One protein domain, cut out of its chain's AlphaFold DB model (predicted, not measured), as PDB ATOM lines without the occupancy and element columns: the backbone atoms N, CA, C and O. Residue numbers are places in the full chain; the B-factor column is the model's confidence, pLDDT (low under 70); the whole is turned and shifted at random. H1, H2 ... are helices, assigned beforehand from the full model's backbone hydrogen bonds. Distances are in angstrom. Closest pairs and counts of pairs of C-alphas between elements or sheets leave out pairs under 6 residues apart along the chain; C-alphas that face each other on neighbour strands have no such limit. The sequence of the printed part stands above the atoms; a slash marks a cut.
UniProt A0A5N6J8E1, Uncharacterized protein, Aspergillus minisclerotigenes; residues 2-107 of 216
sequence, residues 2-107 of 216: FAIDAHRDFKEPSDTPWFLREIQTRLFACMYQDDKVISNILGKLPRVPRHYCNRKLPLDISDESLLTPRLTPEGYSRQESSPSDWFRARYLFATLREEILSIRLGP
ATOM      1  N   PHE A   2     133.842 168.629 258.586       83.69
ATOM      2  CA  PHE A   2     135.078 169.008 259.295       83.69
ATOM      3  C   PHE A   2     134.851 169.418 260.756       83.69
ATOM      4  O   PHE A   2     135.581 168.961 261.621       83.69
ATOM      5  N   ALA A   3     133.785 170.173 261.044       83.69
ATOM      6  CA  ALA A   3     133.462 170.626 262.402       83.69
ATOM      7  C   ALA A   3     133.223 169.497 263.425       83.69
ATOM      8  O   ALA A   3     133.336 169.731 264.619       83.69
ATOM      9  N   ILE A   4     132.888 168.289 262.962       82.62
ATOM     10  CA  ILE A   4     132.635 167.116 263.817       82.62
ATOM     11  C   ILE A   4     133.724 166.044 263.664       82.62
ATOM     12  O   ILE A   4     133.492 164.890 264.001       82.62
ATOM     13  N   ASP A   5     134.867 166.381 263.053       85.50
ATOM     14  CA  ASP A   5     135.968 165.449 262.762       85.50
ATOM     15  C   ASP A   5     135.562 164.168 261.997       85.50
ATOM     16  O   ASP A   5     136.306 163.192 261.928       85.50
ATOM     17  N   ALA A   6     134.427 164.191 261.282       86.12
ATOM     18  CA  ALA A   6     133.928 163.035 260.528       86.12
ATOM     19  C   ALA A   6     134.888 162.571 259.412       86.12
ATOM     20  O   ALA A   6     134.811 161.429 258.968       86.12
ATOM     21  N   HIS A   7     135.825 163.421 259.006       89.94
ATOM     22  CA  HIS A   7     136.862 163.149 258.013       89.94
ATOM     23  C   HIS A   7     138.074 162.366 258.542       89.94
ATOM     24  O   HIS A   7     138.866 161.856 257.740       89.94
ATOM     25  N   ARG A   8     138.220 162.258 259.870       91.00
ATOM     26  CA  ARG A   8     139.363 161.611 260.515       91.00
ATOM     27  C   ARG A   8     138.997 160.288 261.135       91.00
ATOM     28  O   ARG A   8     138.016 160.241 261.859       91.00
ATOM     29  N   ASP A   9     139.797 159.253 260.928       89.25
ATOM     30  CA  ASP A   9     139.566 157.974 261.586       89.25
ATOM     31  C   ASP A   9     139.561 158.100 263.117       89.25
ATOM     32  O   ASP A   9     140.187 158.998 263.691       89.25
ATOM     33  N   PHE A  10     138.832 157.206 263.782       87.31
ATOM     34  CA  PHE A  10     138.766 157.219 265.240       87.31
ATOM     35  C   PHE A  10     140.112 156.803 265.832       87.31
ATOM     36  O   PHE A  10     140.776 155.893 265.337       87.31
ATOM     37  N   LYS A  11     140.508 157.473 266.915       86.75
ATOM     38  CA  LYS A  11     141.647 157.040 267.728       86.75
ATOM     39  C   LYS A  11     141.232 155.810 268.526       86.75
ATOM     40  O   LYS A  11     140.134 155.801 269.069       86.75
ATOM     41  N   GLU A  12     142.101 154.811 268.608       83.06
ATOM     42  CA  GLU A  12     141.909 153.665 269.497       83.06
ATOM     43  C   GLU A  12     142.769 153.858 270.764       83.06
ATOM     44  O   GLU A  12     143.948 154.204 270.628       83.06
ATOM     45  N   PRO A  13     142.219 153.663 271.981       81.94
ATOM     46  CA  PRO A  13     140.818 153.341 272.274       81.94
ATOM     47  C   PRO A  13     139.887 154.551 272.067       81.94
ATOM     48  O   PRO A  13     140.278 155.696 272.298       81.94
ATOM     49  N   SER A  14     138.649 154.297 271.634       84.31
ATOM     50  CA  SER A  14     137.621 155.332 271.447       84.31
ATOM     51  C   SER A  14     136.466 155.174 272.434       84.31
ATOM     52  O   SER A  14     135.869 154.101 272.509       84.31
ATOM     53  N   ASP A  15     136.073 156.276 273.079       88.06
ATOM     54  CA  ASP A  15     134.885 156.349 273.947       88.06
ATOM     55  C   ASP A  15     133.560 156.263 273.169       88.06
ATOM     56  O   ASP A  15     132.493 156.057 273.743       88.06
ATOM     57  N   THR A  16     133.597 156.436 271.843       87.75
ATOM     58  CA  THR A  16     132.400 156.339 270.997       87.75
ATOM     59  C   THR A  16     132.075 154.871 270.736       87.75
ATOM     60  O   THR A  16     132.931 154.181 270.190       87.75
ATOM     61  N   PRO A  17     130.860 154.372 271.022       89.00
ATOM     62  CA  PRO A  17     130.466 152.997 270.712       89.00
ATOM     63  C   PRO A  17     130.743 152.590 269.257       89.00
ATOM     64  O   PRO A  17     130.513 153.375 268.336       89.00
ATOM     65  N   TRP A  18     131.194 151.350 269.035       87.38
ATOM     66  CA  TRP A  18     131.648 150.873 267.718       87.38
ATOM     67  C   TRP A  18     130.604 151.063 266.601       87.38
ATOM     68  O   TRP A  18     130.958 151.459 265.493       87.38
ATOM     69  N   PHE A  19     129.316 150.849 266.891       88.00
ATOM     70  CA  PHE A  19     128.248 150.990 265.898       88.00
ATOM     71  C   PHE A  19     128.063 152.452 265.470       88.00
ATOM     72  O   PHE A  19     127.878 152.736 264.290       88.00
ATOM     73  N   LEU A  20     128.188 153.407 266.401       90.06
ATOM     74  CA  LEU A  20     128.164 154.834 266.071       90.06
ATOM     75  C   LEU A  20     129.380 155.217 265.231       90.06
ATOM     76  O   LEU A  20     129.243 156.004 264.294       90.06
ATOM     77  N   ARG A  21     130.548 154.631 265.526       90.75
ATOM     78  CA  ARG A  21     131.751 154.820 264.707       90.75
ATOM     79  C   ARG A  21     131.512 154.359 263.272       90.75
ATOM     80  O   ARG A  21     131.797 155.100 262.337       90.75
ATOM     81  N   GLU A  22     130.919 153.186 263.089       90.94
ATOM     82  CA  GLU A  22     130.605 152.655 261.761       90.94
ATOM     83  C   GLU A  22     129.529 153.476 261.025       90.94
ATOM     84  O   GLU A  22     129.694 153.772 259.840       90.94
ATOM     85  N   ILE A  23     128.477 153.942 261.710       91.25
ATOM     86  CA  ILE A  23     127.478 154.857 261.123       91.25
ATOM     87  C   ILE A  23     128.149 156.145 260.625       91.25
ATOM     88  O   ILE A  23     127.890 156.586 259.503       91.25
ATOM     89  N   GLN A  24     129.039 156.741 261.424       92.19
ATOM     90  CA  GLN A  24     129.781 157.939 261.023       92.19
ATOM     91  C   GLN A  24     130.719 157.666 259.839       92.19
ATOM     92  O   GLN A  24     130.820 158.505 258.942       92.19
ATOM     93  N   THR A  25     131.355 156.492 259.787       93.69
ATOM     94  CA  THR A  25     132.183 156.064 258.649       93.69
ATOM     95  C   THR A  25     131.358 155.942 257.365       93.69
ATOM     96  O   THR A  25     131.762 156.473 256.327       93.69
ATOM     97  N   ARG A  26     130.172 155.321 257.418       93.62
ATOM     98  CA  ARG A  26     129.251 155.230 256.268       93.62
ATOM     99  C   ARG A  26     128.741 156.596 255.826       93.62
ATOM    100  O   ARG A  26     128.731 156.888 254.633       93.62
ATOM    101  N   LEU A  27     128.379 157.460 256.773       92.62
ATOM    102  CA  LEU A  27     127.938 158.821 256.474       92.62
ATOM    103  C   LEU A  27     129.049 159.634 255.799       92.62
ATOM    104  O   LEU A  27     128.794 160.330 254.814       92.62
ATOM    105  N   PHE A  28     130.286 159.518 256.290       95.12
ATOM    106  CA  PHE A  28     131.440 160.133 255.648       95.12
ATOM    107  C   PHE A  28     131.625 159.615 254.218       95.12
ATOM    108  O   PHE A  28     131.806 160.431 253.320       95.12
ATOM    109  N   ALA A  29     131.533 158.300 253.988       95.50
ATOM    110  CA  ALA A  29     131.641 157.711 252.652       95.50
ATOM    111  C   ALA A  29     130.609 158.299 251.671       95.50
ATOM    112  O   ALA A  29     130.980 158.672 250.558       95.50
ATOM    113  N   CYS A  30     129.348 158.462 252.095       94.00
ATOM    114  CA  CYS A  30     128.309 159.127 251.299       94.00
ATOM    115  C   CYS A  30     128.664 160.583 250.983       94.00
ATOM    116  O   CYS A  30     128.705 160.974 249.820       94.00
ATOM    117  N   MET A  31     128.972 161.381 252.012       94.75
ATOM    118  CA  MET A  31     129.296 162.801 251.838       94.75
ATOM    119  C   MET A  31     130.536 163.003 250.965       94.75
ATOM    120  O   MET A  31     130.590 163.922 250.150       94.75
ATOM    121  N   TYR A  32     131.547 162.155 251.150       96.50
ATOM    122  CA  TYR A  32     132.765 162.189 250.365       96.50
ATOM    123  C   TYR A  32     132.461 161.855 248.907       96.50
ATOM    124  O   TYR A  32     132.932 162.569 248.032       96.50
ATOM    125  N   GLN A  33     131.638 160.843 248.634       96.19
ATOM    126  CA  GLN A  33     131.207 160.523 247.277       96.19
ATOM    127  C   GLN A  33     130.455 161.684 246.610       96.19
ATOM    128  O   GLN A  33     130.818 162.098 245.506       96.19
ATOM    129  N   ASP A  34     129.443 162.235 247.280       95.62
ATOM    130  CA  ASP A  34     128.614 163.309 246.727       95.62
ATOM    131  C   ASP A  34     129.440 164.564 246.425       95.62
ATOM    132  O   ASP A  34     129.271 165.174 245.369       95.62
ATOM    133  N   ASP A  35     130.403 164.905 247.288       97.00
ATOM    134  CA  ASP A  35     131.343 166.001 247.041       97.00
ATOM    135  C   ASP A  35     132.084 165.833 245.704       97.00
ATOM    136  O   ASP A  35     132.211 166.797 244.951       97.00
ATOM    137  N   LYS A  36     132.525 164.615 245.357       97.06
ATOM    138  CA  LYS A  36     133.316 164.360 244.137       97.06
ATOM    139  C   LYS A  36     132.425 164.320 242.912       97.06
ATOM    140  O   LYS A  36     132.819 164.833 241.868       97.06
ATOM    141  N   VAL A  37     131.230 163.751 243.034       95.12
ATOM    142  CA  VAL A  37     130.233 163.760 241.958       95.12
ATOM    143  C   VAL A  37     129.828 165.195 241.623       95.12
ATOM    144  O   VAL A  37     129.921 165.600 240.467       95.12
ATOM    145  N   ILE A  38     129.458 165.996 242.626       95.88
ATOM    146  CA  ILE A  38     129.059 167.397 242.432       95.88
ATOM    147  C   ILE A  38     130.221 168.214 241.863       95.88
ATOM    148  O   ILE A  38     130.030 169.000 240.937       95.88
ATOM    149  N   SER A  39     131.432 168.019 242.381       96.25
ATOM    150  CA  SER A  39     132.632 168.709 241.894       96.25
ATOM    151  C   SER A  39     132.944 168.370 240.437       96.25
ATOM    152  O   SER A  39     133.230 169.275 239.656       96.25
ATOM    153  N   ASN A  40     132.791 167.100 240.044       94.25
ATOM    154  CA  ASN A  40     132.950 166.664 238.656       94.25
ATOM    155  C   ASN A  40     131.918 167.300 237.724       94.25
ATOM    156  O   ASN A  40     132.293 167.845 236.690       94.25
ATOM    157  N   ILE A  41     130.640 167.289 238.111       92.62
ATOM    158  CA  ILE A  41     129.557 167.880 237.310       92.62
ATOM    159  C   ILE A  41     129.759 169.389 237.139       92.62
ATOM    160  O   ILE A  41     129.547 169.927 236.055       92.62
ATOM    161  N   LEU A  42     130.165 170.082 238.203       94.44
ATOM    162  CA  LEU A  42     130.319 171.537 238.191       94.44
ATOM    163  C   LEU A  42     131.674 172.012 237.650       94.44
ATOM    164  O   LEU A  42     131.871 173.222 237.550       94.44
ATOM    165  N   GLY A  43     132.616 171.107 237.368       92.38
ATOM    166  CA  GLY A  43     133.990 171.471 237.011       92.38
ATOM    167  C   GLY A  43     134.697 172.272 238.111       92.38
ATOM    168  O   GLY A  43     135.434 173.211 237.820       92.38
ATOM    169  N   LYS A  44     134.427 171.955 239.384       93.50
ATOM    170  CA  LYS A  44     134.988 172.650 240.555       93.50
ATOM    171  C   LYS A  44     135.880 171.723 241.367       93.50
ATOM    172  O   LYS A  44     135.753 170.507 241.294       93.50
ATOM    173  N   LEU A  45     136.760 172.310 242.175       91.94
ATOM    174  CA  LEU A  45     137.575 171.546 243.115       91.94
ATOM    175  C   LEU A  45     136.692 170.877 244.188       91.94
ATOM    176  O   LEU A  45     135.763 171.527 244.686       91.94
ATOM    177  N   PRO A  46     137.006 169.628 244.587       94.56
ATOM    178  CA  PRO A  46     136.393 168.974 245.740       94.56
ATOM    179  C   PRO A  46     136.482 169.828 247.004       94.56
ATOM    180  O   PRO A  46     137.551 170.333 247.352       94.56
ATOM    181  N   ARG A  47     135.365 169.968 247.727       92.88
ATOM    182  CA  ARG A  47     135.322 170.693 249.010       92.88
ATOM    183  C   ARG A  47     135.875 169.864 250.158       92.88
ATOM    184  O   ARG A  47     136.178 170.414 251.215       92.88
ATOM    185  N   VAL A  48     135.996 168.553 249.969       94.44
ATOM    186  CA  VAL A  48     136.575 167.629 250.943       94.44
ATOM    187  C   VAL A  48     137.804 166.957 250.322       94.44
ATOM    188  O   VAL A  48     137.702 165.826 249.848       94.44
ATOM    189  N   PRO A  49     138.975 167.612 250.300       93.38
ATOM    190  CA  PRO A  49     140.161 167.023 249.694       93.38
ATOM    191  C   PRO A  49     140.642 165.796 250.472       93.38
ATOM    192  O   PRO A  49     140.716 165.815 251.707       93.38
ATOM    193  N   ARG A  50     141.045 164.745 249.754       92.31
ATOM    194  CA  ARG A  50     141.571 163.499 250.329       92.31
ATOM    195  C   ARG A  50     142.764 163.730 251.239       92.31
ATOM    196  O   ARG A  50     142.887 163.030 252.232       92.31
ATOM    197  N   HIS A  51     143.616 164.706 250.926       91.19
ATOM    198  CA  HIS A  51     144.809 165.023 251.718       91.19
ATOM    199  C   HIS A  51     144.494 165.270 253.204       91.19
ATOM    200  O   HIS A  51     145.295 164.924 254.067       91.19
ATOM    201  N   TYR A  52     143.315 165.818 253.508       92.38
ATOM    202  CA  TYR A  52     142.894 166.066 254.885       92.38
ATOM    203  C   TYR A  52     142.134 164.889 255.504       92.38
ATOM    204  O   TYR A  52     141.907 164.890 256.709       92.38
ATOM    205  N   CYS A  53     141.741 163.886 254.719       93.62
ATOM    206  CA  CYS A  53     140.892 162.783 255.155       93.62
ATOM    207  C   CYS A  53     141.705 161.497 255.339       93.62
ATOM    208  O   CYS A  53     142.404 161.063 254.428       93.62
ATOM    209  N   ASN A  54     141.548 160.827 256.479       93.12
ATOM    210  CA  ASN A  54     142.148 159.505 256.717       93.12
ATOM    211  C   ASN A  54     141.131 158.456 257.198       93.12
ATOM    212  O   ASN A  54     141.528 157.382 257.648       93.12
ATOM    213  N   ARG A  55     139.829 158.752 257.093       94.19
ATOM    214  CA  ARG A  55     138.749 157.802 257.382       94.19
ATOM    215  C   ARG A  55     138.912 156.525 256.544       94.19
ATOM    216  O   ARG A  55     139.137 156.591 255.337       94.19
ATOM    217  N   LYS A  56     138.791 155.359 257.180       93.12
ATOM    218  CA  LYS A  56     138.867 154.053 256.507       93.12
ATOM    219  C   LYS A  56     137.578 153.725 255.746       93.12
ATOM    220  O   LYS A  56     136.553 154.383 255.911       93.12
ATOM    221  N   LEU A  57     137.635 152.691 254.903       92.81
ATOM    222  CA  LEU A  57     136.441 152.123 254.275       92.81
ATOM    223  C   LEU A  57     135.450 151.637 255.354       92.81
ATOM    224  O   LEU A  57     135.908 151.076 256.351       92.81
ATOM    225  N   PRO A  58     134.128 151.778 255.133       93.25
ATOM    226  CA  PRO A  58     133.109 151.173 255.994       93.25
ATOM    227  C   PRO A  58     133.343 149.677 256.204       93.25
ATOM    228  O   PRO A  58     133.850 149.003 255.300       93.25
ATOM    229  N   LEU A  59     132.972 149.148 257.366       89.62
ATOM    230  CA  LEU A  59     133.059 147.717 257.653       89.62
ATOM    231  C   LEU A  59     132.125 146.912 256.739       89.62
ATOM    232  O   LEU A  59     131.015 147.347 256.449       89.62
ATOM    233  N   ASP A  60     132.563 145.719 256.324       85.94
ATOM    234  CA  ASP A  60     131.783 144.762 255.517       85.94
ATOM    235  C   ASP A  60     130.745 144.020 256.393       85.94
ATOM    236  O   ASP A  60     130.888 142.833 256.677       85.94
ATOM    237  N   ILE A  61     129.743 144.747 256.911       83.94
ATOM    238  CA  ILE A  61     128.711 144.226 257.838       83.94
ATOM    239  C   ILE A  61     127.310 144.700 257.445       83.94
ATOM    240  O   ILE A  61     127.165 145.823 256.962       83.94
ATOM    241  N   SER A  62     126.262 143.890 257.610       82.88
ATOM    242  CA  SER A  62     124.887 144.294 257.250       82.88
ATOM    243  C   SER A  62     124.320 145.395 258.166       82.88
ATOM    244  O   SER A  62     124.869 145.659 259.238       82.88
ATOM    245  N   ASP A  63     123.224 146.042 257.755       84.00
ATOM    246  CA  ASP A  63     122.555 147.074 258.566       84.00
ATOM    247  C   ASP A  63     121.926 146.468 259.828       84.00
ATOM    248  O   ASP A  63     122.020 147.033 260.914       84.00
ATOM    249  N   GLU A  64     121.362 145.269 259.714       83.12
ATOM    250  CA  GLU A  64     120.811 144.506 260.836       83.12
ATOM    251  C   GLU A  64     121.906 144.175 261.852       83.12
ATOM    252  O   GLU A  64     121.716 144.315 263.060       83.12
ATOM    253  N   SER A  65     123.083 143.786 261.358       82.00
ATOM    254  CA  SER A  65     124.237 143.453 262.195       82.00
ATOM    255  C   SER A  65     124.779 144.688 262.910       82.00
ATOM    256  O   SER A  65     125.089 144.623 264.096       82.00
ATOM    257  N   LEU A  66     124.825 145.829 262.215       85.25
ATOM    258  CA  LEU A  66     125.210 147.124 262.781       85.25
ATOM    259  C   LEU A  66     124.287 147.561 263.929       85.25
ATOM    260  O   LEU A  66     124.744 148.163 264.897       85.25
ATOM    261  N   LEU A  67     122.995 147.249 263.825       83.00
ATOM    262  CA  LEU A  67     121.983 147.598 264.823       83.00
ATOM    263  C   LEU A  67     121.811 146.532 265.918       83.00
ATOM    264  O   LEU A  67     121.027 146.735 266.846       83.00
ATOM    265  N   THR A  68     122.535 145.410 265.845       80.56
ATOM    266  CA  THR A  68     122.429 144.323 266.822       80.56
ATOM    267  C   THR A  68     123.390 144.555 267.998       80.56
ATOM    268  O   THR A  68     124.604 144.447 267.824       80.56
ATOM    269  N   PRO A  69     122.899 144.784 269.235       62.66
ATOM    270  CA  PRO A  69     123.729 145.237 270.363       62.66
ATOM    271  C   PRO A  69     124.822 144.264 270.834       62.66
ATOM    272  O   PRO A  69     125.669 144.644 271.637       62.66
ATOM    273  N   ARG A  70     124.772 142.995 270.406       64.44
ATOM    274  CA  ARG A  70     125.611 141.899 270.923       64.44
ATOM    275  C   ARG A  70     126.658 141.376 269.936       64.44
ATOM    276  O   ARG A  70     127.418 140.487 270.306       64.44
ATOM    277  N   LEU A  71     126.692 141.883 268.707       65.69
ATOM    278  CA  LEU A  71     127.665 141.453 267.704       65.69
ATOM    279  C   LEU A  71     128.800 142.475 267.657       65.69
ATOM    280  O   LEU A  71     128.563 143.635 267.339       65.69
ATOM    281  N   THR A  72     130.023 142.071 268.004       64.75
ATOM    282  CA  THR A  72     131.211 142.877 267.690       64.75
ATOM    283  C   THR A  72     131.627 142.623 266.237       64.75
ATOM    284  O   THR A  72     131.267 141.578 265.679       64.75
ATOM    285  N   PRO A  73     132.386 143.536 265.600       63.56
ATOM    286  CA  PRO A  73     132.868 143.342 264.232       63.56
ATOM    287  C   PRO A  73     133.610 142.014 264.013       63.56
ATOM    288  O   PRO A  73     133.538 141.463 262.917       63.56
ATOM    289  N   GLU A  74     134.289 141.477 265.036       61.34
ATOM    290  CA  GLU A  74     135.023 140.206 264.941       61.34
ATOM    291  C   GLU A  74     134.121 138.960 264.985       61.34
ATOM    292  O   GLU A  74     134.539 137.887 264.558       61.34
ATOM    293  N   GLY A  75     132.893 139.080 265.501       54.00
ATOM    294  CA  GLY A  75     131.962 137.961 265.690       54.00
ATOM    295  C   GLY A  75     131.003 137.716 264.522       54.00
ATOM    296  O   GLY A  75     130.129 136.853 264.622       54.00
ATOM    297  N   TYR A  76     131.111 138.484 263.436       62.62
ATOM    298  CA  TYR A  76     130.167 138.431 262.323       62.62
ATOM    299  C   TYR A  76     130.598 137.454 261.218       62.62
ATOM    300  O   TYR A  76     131.721 137.498 260.718       62.62
ATOM    301  N   SER A  77     129.660 136.606 260.787       54.62
ATOM    302  CA  SER A  77     129.776 135.817 259.559       54.62
ATOM    303  C   SER A  77     129.317 136.661 258.375       54.62
ATOM    304  O   SER A  77     128.186 137.145 258.375       54.62
ATOM    305  N   ARG A  78     130.179 136.817 257.364       57.00
ATOM    306  CA  ARG A  78     129.888 137.506 256.098       57.00
ATOM    307  C   ARG A  78     128.564 136.995 255.512       57.00
ATOM    308  O   ARG A  78     128.544 135.930 254.899       57.00
ATOM    309  N   GLN A  79     127.463 137.739 255.670       54.53
ATOM    310  CA  GLN A  79     126.249 137.434 254.911       54.53
ATOM    311  C   GLN A  79     126.432 137.817 253.449       54.53
ATOM    312  O   GLN A  79     127.243 138.664 253.072       54.53
ATOM    313  N   GLU A  80     125.621 137.181 252.616       53.91
ATOM    314  CA  GLU A  80     125.722 137.223 251.167       53.91
ATOM    315  C   GLU A  80     125.403 138.596 250.553       53.91
ATOM    316  O   GLU A  80     125.706 138.792 249.379       53.91
ATOM    317  N   SER A  81     124.862 139.563 251.307       58.62
ATOM    318  CA  SER A  81     124.614 140.933 250.838       58.62
ATOM    319  C   SER A  81     124.551 141.931 251.996       58.62
ATOM    320  O   SER A  81     123.559 141.969 252.719       58.62
ATOM    321  N   SER A  82     125.562 142.792 252.130       67.75
ATOM    322  CA  SER A  82     125.515 143.928 253.050       67.75
ATOM    323  C   SER A  82     125.324 145.246 252.279       67.75
ATOM    324  O   SER A  82     126.074 145.508 251.337       67.75
ATOM    325  N   PRO A  83     124.407 146.140 252.698       71.38
ATOM    326  CA  PRO A  83     124.361 147.525 252.213       71.38
ATOM    327  C   PRO A  83     125.696 148.285 252.358       71.38
ATOM    328  O   PRO A  83     125.934 149.267 251.658       71.38
ATOM    329  N   SER A  84     126.611 147.821 253.213       81.94
ATOM    330  CA  SER A  84     127.953 148.396 253.357       81.94
ATOM    331  C   SER A  84     128.830 148.249 252.116       81.94
ATOM    332  O   SER A  84     129.622 149.146 251.827       81.94
ATOM    333  N   ASP A  85     128.652 147.175 251.340       86.75
ATOM    334  CA  ASP A  85     129.380 146.937 250.093       86.75
ATOM    335  C   ASP A  85     129.195 148.099 249.115       86.75
ATOM    336  O   ASP A  85     130.122 148.523 248.421       86.75
ATOM    337  N   TRP A  86     127.983 148.651 249.119       89.06
ATOM    338  CA  TRP A  86     127.592 149.810 248.338       89.06
ATOM    339  C   TRP A  86     128.377 151.060 248.727       89.06
ATOM    340  O   TRP A  86     128.963 151.724 247.867       89.06
ATOM    341  N   PHE A  87     128.449 151.364 250.025       92.12
ATOM    342  CA  PHE A  87     129.228 152.498 250.528       92.12
ATOM    343  C   PHE A  87     130.726 152.315 250.268       92.12
ATOM    344  O   PHE A  87     131.401 153.266 249.880       92.12
ATOM    345  N   ARG A  88     131.243 151.091 250.422       94.00
ATOM    346  CA  ARG A  88     132.651 150.753 250.166       94.00
ATOM    347  C   ARG A  88     133.023 150.960 248.698       94.00
ATOM    348  O   ARG A  88     134.020 151.626 248.420       94.00
ATOM    349  N   ALA A  89     132.213 150.445 247.771       94.81
ATOM    350  CA  ALA A  89     132.448 150.582 246.335       94.81
ATOM    351  C   ALA A  89     132.403 152.050 245.889       94.81
ATOM    352  O   ALA A  89     133.333 152.530 245.239       94.81
ATOM    353  N   ARG A  90     131.370 152.795 246.307       95.19
ATOM    354  CA  ARG A  90     131.250 154.221 245.969       95.19
ATOM    355  C   ARG A  90     132.359 155.055 246.589       95.19
ATOM    356  O   ARG A  90     132.881 155.937 245.924       95.19
ATOM    357  N   TYR A  91     132.783 154.757 247.817       96.38
ATOM    358  CA  TYR A  91     133.911 155.470 248.412       96.38
ATOM    359  C   TYR A  91     135.212 155.211 247.636       96.38
ATOM    360  O   TYR A  91     135.958 156.149 247.348       96.38
ATOM    361  N   LEU A  92     135.465 153.971 247.210       96.38
ATOM    362  CA  LEU A  92     136.612 153.660 246.356       96.38
ATOM    363  C   LEU A  92     136.565 154.449 245.035       96.38
ATOM    364  O   LEU A  92     137.556 155.086 244.667       96.38
ATOM    365  N   PHE A  93     135.418 154.479 244.359       97.50
ATOM    366  CA  PHE A  93     135.232 155.260 243.131       97.50
ATOM    367  C   PHE A  93     135.375 156.766 243.352       97.50
ATOM    368  O   PHE A  93     136.008 157.431 242.531       97.50
ATOM    369  N   ALA A  94     134.914 157.298 244.486       97.62
ATOM    370  CA  ALA A  94     135.136 158.685 244.884       97.62
ATOM    371  C   ALA A  94     136.629 159.040 244.895       97.62
ATOM    372  O   ALA A  94     137.027 160.080 244.372       97.62
ATOM    373  N   THR A  95     137.467 158.166 245.468       96.88
ATOM    374  CA  THR A  95     138.914 158.422 245.545       96.88
ATOM    375  C   THR A  95     139.570 158.448 244.167       96.88
ATOM    376  O   THR A  95     140.433 159.283 243.922       96.88
ATOM    377  N   LEU A  96     139.130 157.580 243.249       97.44
ATOM    378  CA  LEU A  96     139.612 157.556 241.866       97.44
ATOM    379  C   LEU A  96     139.119 158.780 241.086       97.44
ATOM    380  O   LEU A  96     139.891 159.390 240.349       97.44
ATOM    381  N   ARG A  97     137.863 159.191 241.299       97.31
ATOM    382  CA  ARG A  97     137.291 160.409 240.710       97.31
ATOM    383  C   ARG A  97     138.065 161.650 241.124       97.31
ATOM    384  O   ARG A  97     138.328 162.505 240.287       97.31
ATOM    385  N   GLU A  98     138.447 161.754 242.394       96.25
ATOM    386  CA  GLU A  98     139.243 162.881 242.884       96.25
ATOM    387  C   GLU A  98     140.621 162.959 242.222       96.25
ATOM    388  O   GLU A  98     141.078 164.055 241.900       96.25
ATOM    389  N   GLU A  99     141.271 161.822 241.965       95.06
ATOM    390  CA  GLU A  99     142.547 161.802 241.241       95.06
ATOM    391  C   GLU A  99     142.387 162.306 239.802       95.06
ATOM    392  O   GLU A  99     143.175 163.140 239.356       95.06
ATOM    393  N   ILE A 100     141.327 161.885 239.101       95.00
ATOM    394  CA  ILE A 100     141.018 162.401 237.757       95.00
ATOM    395  C   ILE A 100     140.711 163.903 237.806       95.00
ATOM    396  O   ILE A 100     141.212 164.662 236.979       95.00
ATOM    397  N   LEU A 101     139.913 164.357 238.777       94.06
ATOM    398  CA  LEU A 101     139.575 165.774 238.934       94.06
ATOM    399  C   LEU A 101     140.800 166.637 239.211       94.06
ATOM    400  O   LEU A 101     140.922 167.718 238.641       94.06
ATOM    401  N   SER A 102     141.709 166.150 240.052       92.12
ATOM    402  CA  SER A 102     142.957 166.844 240.371       92.12
ATOM    403  C   SER A 102     143.801 167.077 239.122       92.12
ATOM    404  O   SER A 102     144.462 168.103 239.014       92.12
ATOM    405  N   ILE A 103     143.739 166.155 238.160       92.06
ATOM    406  CA  ILE A 103     144.405 166.299 236.869       92.06
ATOM    407  C   ILE A 103     143.650 167.275 235.966       92.06
ATOM    408  O   ILE A 103     144.255 168.199 235.433       92.06
ATOM    409  N   ARG A 104     142.331 167.100 235.811       90.38
ATOM    410  CA  ARG A 104     141.498 167.944 234.932       90.38
ATOM    411  C   ARG A 104     141.515 169.419 235.324       90.38
ATOM    412  O   ARG A 104     141.421 170.279 234.458       90.38
ATOM    413  N   LEU A 105     141.570 169.696 236.624       90.12
ATOM    414  CA  LEU A 105     141.535 171.048 237.183       90.12
ATOM    415  C   LEU A 105     142.928 171.574 237.547       90.12
ATOM    416  O   LEU A 105     143.072 172.751 237.878       90.12
ATOM    417  N   GLY A 106     143.934 170.701 237.544       86.69
ATOM    418  CA  GLY A 106     145.305 171.040 237.882       86.69
ATOM    419  C   GLY A 106     146.086 171.622 236.699       86.69
ATOM    420  O   GLY A 106     145.601 171.663 235.568       86.69
ATOM    421  N   PRO A 107     147.329 172.067 236.939       80.19
ATOM    422  CA  PRO A 107     148.227 172.503 235.877       80.19
ATOM    423  C   PRO A 107     148.507 171.357 234.887       80.19
ATOM    424  O   PRO A 107     148.954 170.286 235.296       80.19
TER     425      PRO A 107
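Overview. This is residues 2 to 107 of the 216 residues of an uncharacterized protein of Aspergillus minisclerotigenes (UniProt A0A5N6J8E1). Two long helices, H1 and H3, run the same way and cross at a narrow X close to their middles, with long unnamed stretches of chain around them. The stretch of residues 43 to 62 folds back from the end of H1 toward its beginning, near which the short H2 sits, and residues 11 to 17 of the opening stretch stick out. The printed part has 106 residues, with three named helices in the order H1, H2, H3 and no named strand; the class is all helix, though under half of the residues, 52, are in named elements. The whole is flat, spanning 51 by 31 by 16 A, and only just compact, close to loose, with a radius of gyration of the C-alphas of 15.3 A.

Along the chain. Residues 2 to 17 hold no named element. H1, residues 18 to 42, begins with C-alpha 18 at (131.648, 150.873, 267.718) and is 36.1 A long. H2 is residues 63 to 66. H3, residues 83 to 105, is 32.8 A long and ends with C-alpha 105 at (141.535, 171.048, 237.183).

Arrangement. H1 and H3 touch, the C-alphas of Gln 33 and Ala 94 being their closest at 5.0 A. Their lines stand at a steep tilt of 37 degrees, only just past shallow. H2 is close to H1 but not clearly touching it; the closest C-alphas, Phe 19 and Leu 66, are 5.8 A apart. H2 is also close to H3 but not clearly touching it, with C-alphas 63 and 83 closest at 6.6 A. Every O i to N i+4 pair is within hydrogen-bond range in H1, and 18 of 19 are in H3; H2 is too short for such a pair.

Size, cuts and confidence. The farthest C-alphas, Arg 70 and Pro 107, are 51.7 A apart. The printed part has no cut. Both links are long, 20 residues from H1 to H2 and 16 from H2 to H3. Mean pLDDT of the printed part is 86.7; residues 69 to 82 are under 70.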